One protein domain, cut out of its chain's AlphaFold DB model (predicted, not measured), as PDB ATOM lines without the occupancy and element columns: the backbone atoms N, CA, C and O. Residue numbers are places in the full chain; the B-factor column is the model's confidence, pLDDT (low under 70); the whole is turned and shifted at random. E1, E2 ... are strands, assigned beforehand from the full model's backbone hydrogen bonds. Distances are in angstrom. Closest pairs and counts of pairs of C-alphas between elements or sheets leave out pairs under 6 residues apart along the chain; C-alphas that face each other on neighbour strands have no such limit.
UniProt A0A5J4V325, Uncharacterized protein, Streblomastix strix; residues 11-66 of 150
ATOM      1  N   TRP A  11      48.805  27.565  -7.301       90.31
ATOM      2  CA  TRP A  11      49.310  26.422  -6.544       90.31
ATOM      3  C   TRP A  11      48.951  26.485  -5.051       90.31
ATOM      4  O   TRP A  11      48.638  25.451  -4.468       90.31
ATOM      5  N   ALA A  12      48.894  27.670  -4.433       89.62
ATOM      6  CA  ALA A  12      48.459  27.831  -3.042       89.62
ATOM      7  C   ALA A  12      46.931  27.781  -2.913       89.62
ATOM      8  O   ALA A  12      46.395  27.232  -1.945       89.62
ATOM      9  N   LEU A  13      46.218  28.328  -3.902       90.31
ATOM     10  CA  LEU A  13      44.759  28.380  -3.920       90.31
ATOM     11  C   LEU A  13      44.131  26.979  -3.945       90.31
ATOM     12  O   LEU A  13      43.124  26.760  -3.272       90.31
ATOM     13  N   LYS A  14      44.767  26.010  -4.621       91.56
ATOM     14  CA  LYS A  14      44.340  24.596  -4.667       91.56
ATOM     15  C   LYS A  14      44.153  23.965  -3.280       91.56
ATOM     16  O   LYS A  14      43.329  23.069  -3.112       91.56
ATOM     17  N   PHE A  15      44.864  24.452  -2.263       89.38
ATOM     18  CA  PHE A  15      44.769  23.936  -0.893       89.38
ATOM     19  C   PHE A  15      43.684  24.619  -0.044       89.38
ATOM     20  O   PHE A  15      43.378  24.149   1.058       89.38
ATOM     21  N   LYS A  16      43.068  25.701  -0.540       89.62
ATOM     22  CA  LYS A  16      41.992  26.438   0.135       89.62
ATOM     23  C   LYS A  16      40.645  25.727  -0.048       89.62
ATOM     24  O   LYS A  16      39.770  26.180  -0.777       89.62
ATOM     25  N   THR A  17      40.474  24.596   0.634       89.44
ATOM     26  CA  THR A  17      39.232  23.806   0.618       89.44
ATOM     27  C   THR A  17      38.355  24.068   1.848       89.44
ATOM     28  O   THR A  17      38.772  24.713   2.813       89.44
ATOM     29  N   ARG A  18      37.107  23.572   1.843       88.19
ATOM     30  CA  ARG A  18      36.182  23.703   2.984       88.19
ATOM     31  C   ARG A  18      36.830  23.176   4.270       88.19
ATOM     32  O   ARG A  18      37.335  22.059   4.315       88.19
ATOM     33  N   GLY A  19      36.789  23.985   5.330       88.25
ATOM     34  CA  GLY A  19      37.419  23.651   6.613       88.25
ATOM     35  C   GLY A  19      38.931  23.886   6.653       88.25
ATOM     36  O   GLY A  19      39.563  23.555   7.656       88.25
ATOM     37  N   ARG A  20      39.518  24.480   5.608       91.94
ATOM     38  CA  ARG A  20      40.914  24.915   5.570       91.94
ATOM     39  C   ARG A  20      41.020  26.397   5.224       91.94
ATOM     40  O   ARG A  20      40.157  26.963   4.560       91.94
ATOM     41  N   ASN A  21      42.079  27.031   5.702       90.62
ATOM     42  CA  ASN A  21      42.395  28.422   5.417       90.62
ATOM     43  C   ASN A  21      43.873  28.534   5.033       90.62
ATOM     44  O   ASN A  21      44.725  27.949   5.698       90.62
ATOM     45  N   VAL A  22      44.156  29.281   3.969       91.19
ATOM     46  CA  VAL A  22      45.511  29.607   3.526       91.19
ATOM     47  C   VAL A  22      45.796  31.055   3.903       91.19
ATOM     48  O   VAL A  22      45.053  31.953   3.507       91.19
ATOM     49  N   LYS A  23      46.874  31.278   4.656       88.44
ATOM     50  CA  LYS A  23      47.337  32.610   5.052       88.44
ATOM     51  C   LYS A  23      48.681  32.916   4.417       88.44
ATOM     52  O   LYS A  23      49.600  32.110   4.525       88.44
ATOM     53  N   ARG A  24      48.811  34.105   3.833       87.38
ATOM     54  CA  ARG A  24      50.104  34.646   3.416       87.38
ATOM     55  C   ARG A  24      50.728  35.417   4.579       87.38
ATOM     56  O   ARG A  24      50.130  36.377   5.059       87.38
ATOM     57  N   LEU A  25      51.904  34.997   5.035       82.38
ATOM     58  CA  LEU A  25      52.683  35.674   6.077       82.38
ATOM     59  C   LEU A  25      54.152  35.692   5.642       82.38
ATOM     60  O   LEU A  25      54.678  34.659   5.246       82.38
ATOM     61  N   ASN A  26      54.802  36.857   5.677       81.62
ATOM     62  CA  ASN A  26      56.223  37.026   5.326       81.62
ATOM     63  C   ASN A  26      56.643  36.368   3.995       81.62
ATOM     64  O   ASN A  26      57.698  35.760   3.904       81.62
ATOM     65  N   GLY A  27      55.797  36.443   2.963       81.38
ATOM     66  CA  GLY A  27      56.090  35.839   1.655       81.38
ATOM     67  C   GLY A  27      55.841  34.327   1.557       81.38
ATOM     68  O   GLY A  27      55.869  33.794   0.455       81.38
ATOM     69  N   HIS A  28      55.504  33.662   2.660       84.88
ATOM     70  CA  HIS A  28      55.163  32.242   2.697       84.88
ATOM     71  C   HIS A  28      53.653  32.020   2.810       84.88
ATOM     72  O   HIS A  28      52.903  32.888   3.271       84.88
ATOM     73  N   TYR A  29      53.204  30.832   2.402       90.38
ATOM     74  CA  TYR A  29      51.796  30.449   2.391       90.38
ATOM     75  C   TYR A  29      51.568  29.320   3.384       90.38
ATOM     76  O   TYR A  29      52.059  28.215   3.204       90.38
ATOM     77  N   TYR A  30      50.809  29.586   4.436       90.75
ATOM     78  CA  TYR A  30      50.585  28.654   5.533       90.75
ATOM     79  C   TYR A  30      49.176  28.085   5.470       90.75
ATOM     80  O   TYR A  30      48.200  28.828   5.338       90.75
ATOM     81  N   LEU A  31      49.067  26.767   5.595       92.44
ATOM     82  CA  LEU A  31      47.802  26.054   5.602       92.44
ATOM     83  C   LEU A  31      47.353  25.792   7.041       92.44
ATOM     84  O   LEU A  31      48.093  25.247   7.859       92.44
ATOM     85  N   TYR A  32      46.102  26.129   7.327       90.81
ATOM     86  CA  TYR A  32      45.448  25.881   8.605       90.81
ATOM     87  C   TYR A  32      44.162  25.079   8.411       90.81
ATOM     88  O   TYR A  32      43.434  25.291   7.443       90.81
ATOM     89  N   ARG A  33      43.822  24.214   9.367       90.62
ATOM     90  CA  ARG A  33      42.490  23.616   9.512       90.62
ATOM     91  C   ARG A  33      41.643  24.493  10.425       90.62
ATOM     92  O   ARG A  33      42.033  24.749  11.561       90.62
ATOM     93  N   CYS A  34      40.482  24.921   9.954       89.25
ATOM     94  CA  CYS A  34      39.510  25.642  10.767       89.25
ATOM     95  C   CYS A  34      38.710  24.646  11.612       89.25
ATOM     96  O   CYS A  34      38.093  23.723  11.079       89.25
ATOM     97  N   THR A  35      38.710  24.843  12.923       85.00
ATOM     98  CA  THR A  35      37.947  24.055  13.893       85.00
ATOM     99  C   THR A  35      37.261  24.985  14.890       85.00
ATOM    100  O   THR A  35      37.417  26.205  14.845       85.00
ATOM    101  N   THR A  36      36.461  24.425  15.793       84.50
ATOM    102  CA  THR A  36      35.876  25.171  16.909       84.50
ATOM    103  C   THR A  36      36.178  24.439  18.203       84.50
ATOM    104  O   THR A  36      35.820  23.268  18.331       84.50
ATOM    105  N   LEU A  37      36.807  25.115  19.160       80.88
ATOM    106  CA  LEU A  37      36.996  24.592  20.508       80.88
ATOM    107  C   LEU A  37      35.814  25.006  21.384       80.88
ATOM    108  O   LEU A  37      35.438  26.176  21.428       80.88
ATOM    109  N   TYR A  38      35.218  24.040  22.076       85.38
ATOM    110  CA  TYR A  38      34.153  24.309  23.035       85.38
ATOM    111  C   TYR A  38      34.754  24.713  24.382       85.38
ATOM    112  O   TYR A  38      35.473  23.932  25.008       85.38
ATOM    113  N   ASP A  39      34.453  25.926  24.835       83.00
ATOM    114  CA  ASP A  39      34.868  26.411  26.144       83.00
ATOM    115  C   ASP A  39      33.806  26.042  27.186       83.00
ATOM    116  O   ASP A  39      32.717  26.613  27.221       83.00
ATOM    117  N   LYS A  40      34.125  25.079  28.058       84.06
ATOM    118  CA  LYS A  40      33.205  24.602  29.103       84.06
ATOM    119  C   LYS A  40      32.856  25.677  30.139       84.06
ATOM    120  O   LYS A  40      31.797  25.576  30.752       84.06
ATOM    121  N   LYS A  41      33.720  26.680  30.344       83.94
ATOM    122  CA  LYS A  41      33.512  27.736  31.349       83.94
ATOM    123  C   LYS A  41      32.537  28.789  30.843       83.94
ATOM    124  O   LYS A  41      31.613  29.163  31.551       83.94
ATOM    125  N   THR A  42      32.733  29.242  29.608       86.69
ATOM    126  CA  THR A  42      31.886  30.279  28.996       86.69
ATOM    127  C   THR A  42      30.700  29.702  28.222       86.69
ATOM    128  O   THR A  42      29.807  30.448  27.847       86.69
ATOM    129  N   ARG A  43      30.671  28.379  27.989       87.19
ATOM    130  CA  ARG A  43      29.692  27.662  27.144       87.19
ATOM    131  C   ARG A  43      29.646  28.160  25.692       87.19
ATOM    132  O   ARG A  43      28.685  27.898  24.973       87.19
ATOM    133  N   VAL A  44      30.700  28.835  25.233       86.50
ATOM    134  CA  VAL A  44      30.816  29.380  23.873       86.50
ATOM    135  C   VAL A  44      31.762  28.516  23.035       86.50
ATOM    136  O   VAL A  44      32.772  28.003  23.520       86.50
ATOM    137  N   ARG A  45      31.454  28.359  21.742       85.19
ATOM    138  CA  ARG A  45      32.381  27.775  20.761       85.19
ATOM    139  C   ARG A  45      33.326  28.858  20.244       85.19
ATOM    140  O   ARG A  45      32.879  29.820  19.628       85.19
ATOM    141  N   LYS A  46      34.628  28.688  20.462       83.69
ATOM    142  CA  LYS A  46      35.674  29.594  19.975       83.69
ATOM    143  C   LYS A  46      36.238  29.062  18.653       83.69
ATOM    144  O   LYS A  46      36.635  27.895  18.611       83.69
ATOM    145  N   PRO A  47      36.259  29.857  17.569       81.75
ATOM    146  CA  PRO A  47      36.906  29.446  16.330       81.75
ATOM    147  C   PRO A  47      38.414  29.307  16.562       81.75
ATOM    148  O   PRO A  47      39.056  30.211  17.092       81.75
ATOM    149  N   THR A  48      38.968  28.177  16.144       84.38
ATOM    150  CA  THR A  48      40.382  27.833  16.298       84.38
ATOM    151  C   THR A  48      40.952  27.430  14.949       84.38
ATOM    152  O   THR A  48      40.249  26.936  14.067       84.38
ATOM    153  N   GLN A  49      42.247  27.657  14.768       85.31
ATOM    154  CA  GLN A  49      42.976  27.230  13.586       85.31
ATOM    155  C   GLN A  49      44.131  26.333  14.006       85.31
ATOM    156  O   GLN A  49      44.937  26.714  14.849       85.31
ATOM    157  N   ILE A  50      44.196  25.139  13.424       84.12
ATOM    158  CA  ILE A  50      45.289  24.184  13.629       84.12
ATOM    159  C   ILE A  50      46.239  24.333  12.448       84.12
ATOM    160  O   ILE A  50      45.802  24.213  11.305       84.12
ATOM    161  N   TYR A  51      47.511  24.623  12.704       86.88
ATOM    162  CA  TYR A  51      48.531  24.689  11.659       86.88
ATOM    163  C   TYR A  51      48.716  23.296  11.035       86.88
ATOM    164  O   TYR A  51      48.767  22.313  11.765       86.88
ATOM    165  N   LEU A  52      48.747  23.200   9.704       86.12
ATOM    166  CA  LEU A  52      48.945  21.936   8.978       86.12
ATOM    167  C   LEU A  52      50.300  21.863   8.266       86.12
ATOM    168  O   LEU A  52      50.737  20.767   7.922       86.12
ATOM    169  N   GLY A  53      50.941  23.006   8.020       86.94
ATOM    170  CA  GLY A  53      52.165  23.093   7.230       86.94
ATOM    171  C   GLY A  53      52.187  24.315   6.318       86.94
ATOM    172  O   GLY A  53      51.260  25.131   6.332       86.94
ATOM    173  N   TYR A  54      53.230  24.432   5.504       89.94
ATOM    174  CA  TYR A  54      53.379  25.515   4.535       89.94
ATOM    175  C   TYR A  54      53.345  24.977   3.106       89.94
ATOM    176  O   TYR A  54      53.711  23.837   2.832       89.94
ATOM    177  N   ILE A  55      52.835  25.791   2.191       91.06
ATOM    178  CA  ILE A  55      52.644  25.455   0.790       91.06
ATOM    179  C   ILE A  55      53.785  26.082  -0.004       91.06
ATOM    180  O   ILE A  55      54.091  27.266   0.147       91.06
ATOM    181  N   THR A  56      54.373  25.268  -0.864       90.50
ATOM    182  CA  THR A  56      55.371  25.644  -1.860       90.50
ATOM    183  C   THR A  56      54.821  25.362  -3.257       90.50
ATOM    184  O   THR A  56      53.786  24.709  -3.404       90.50
ATOM    185  N   GLU A  57      55.535  25.798  -4.289       88.56
ATOM    186  CA  GLU A  57      55.219  25.461  -5.686       88.56
ATOM    187  C   GLU A  57      55.194  23.944  -5.926       88.56
ATOM    188  O   GLU A  57      54.369  23.448  -6.688       88.56
ATOM    189  N   ASN A  58      56.027  23.203  -5.190       87.25
ATOM    190  CA  ASN A  58      56.127  21.745  -5.255       87.25
ATOM    191  C   ASN A  58      55.051  21.020  -4.427       87.25
ATOM    192  O   ASN A  58      54.975  19.793  -4.451       87.25
ATOM    193  N   GLY A  59      54.215  21.755  -3.686       89.00
ATOM    194  CA  GLY A  59      53.134  21.203  -2.871       89.00
ATOM    195  C   GLY A  59      53.207  21.574  -1.390       89.00
ATOM    196  O   GLY A  59      53.939  22.471  -0.967       89.00
ATOM    197  N   LEU A  60      52.380  20.896  -0.590       88.69
ATOM    198  CA  LEU A  60      52.261  21.111   0.853       88.69
ATOM    199  C   LEU A  60      53.350  20.341   1.605       88.69
ATOM    200  O   LEU A  60      53.363  19.115   1.564       88.69
ATOM    201  N   VAL A  61      54.166  21.057   2.372       84.88
ATOM    202  CA  VAL A  61      55.079  20.485   3.364       84.88
ATOM    203  C   VAL A  61      54.332  20.402   4.692       84.88
ATOM    204  O   VAL A  61      54.027  21.438   5.293       84.88
ATOM    205  N   ARG A  62      53.959  19.190   5.124       81.38
ATOM    206  CA  ARG A  62      53.177  18.997   6.357       81.38
ATOM    207  C   ARG A  62      54.046  19.134   7.599       81.38
ATOM    208  O   ARG A  62      55.253  18.952   7.545       81.38
ATOM    209  N   ILE A  63      53.408  19.401   8.737       70.50
ATOM    210  CA  ILE A  63      54.070  19.330  10.050       70.50
ATOM    211  C   ILE A  63      54.620  17.931  10.329       70.50
ATOM    212  O   ILE A  63      55.696  17.819  10.895       70.50
ATOM    213  N   ASP A  64      53.913  16.880   9.919       62.34
ATOM    214  CA  ASP A  64      54.363  15.501  10.155       62.34
ATOM    215  C   ASP A  64      55.631  15.182   9.340       62.34
ATOM    216  O   ASP A  64      56.479  14.409   9.779       62.34
ATOM    217  N   ASP A  65      55.778  15.839   8.182       51.16
ATOM    218  CA  ASP A  65      56.966  15.780   7.323       51.16
ATOM    219  C   ASP A  65      58.040  16.789   7.752       51.16
ATOM    220  O   ASP A  65      59.192  16.711   7.315       51.16
ATOM    221  N   ALA A  66      57.682  17.751   8.608       48.56
ATOM    222  CA  ALA A  66      58.654  18.601   9.252       48.56
ATOM    223  C   ALA A  66      59.395  17.714  10.248       48.56
ATOM    224  O   ALA A  66      58.957  17.500  11.379       48.56
TER     225      ALA A  66
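This is residues 11 to 66 of the 150 residues of an uncharacterized protein of Streblomastix strix (UniProt A0A5J4V325). A long, strongly twisted hairpin of E2 and E3 makes the length of this domain, and at one end the short strands E1 and E4 widen it into a four-stranded sheet, E1 beside E2 and E4 beside E3. The printed part has 56 residues and no named helix: an all-strand meander, each strand the antiparallel neighbour of the one before, in the order E1 E2 E3 E4. It is loose, with a radius of gyration of the C-alphas of 13.4 A, and only just a rod, spanning 43 by 21 by 21 A.

Start at the inner strands, E2, residues 28 to 38, and E3, residues 45 to 56, a hairpin with directions at 158 degrees; N 35 and O 48 are within hydrogen-bond range at 2.8 A. E3 bends by 50 degrees at residue 53. Edge strand E1, residues 20 to 25, forms a hairpin with E2 at 134 degrees, with N 23 and O 30 within range at 2.9 A. Edge strand E4, residues 59 to 62, forms one with E3 at 124 degrees, with N 61 and O 54 at 2.9 A. E1 and E4 are apart.

Find C-alpha 20 at (40.914, 24.915, 5.570), where E1 begins its 16.0 A. E2 runs 30.3 A, E3 32.3 A; E4, 9.5 A, ends at C-alpha 62, (53.177, 18.997, 6.357).

The two farthest C-alphas, of Lys 41 and Asn 58, are 43.4 A apart. The printed part has no cut and no long link; pLDDT is under 70 at residues 64 to 66.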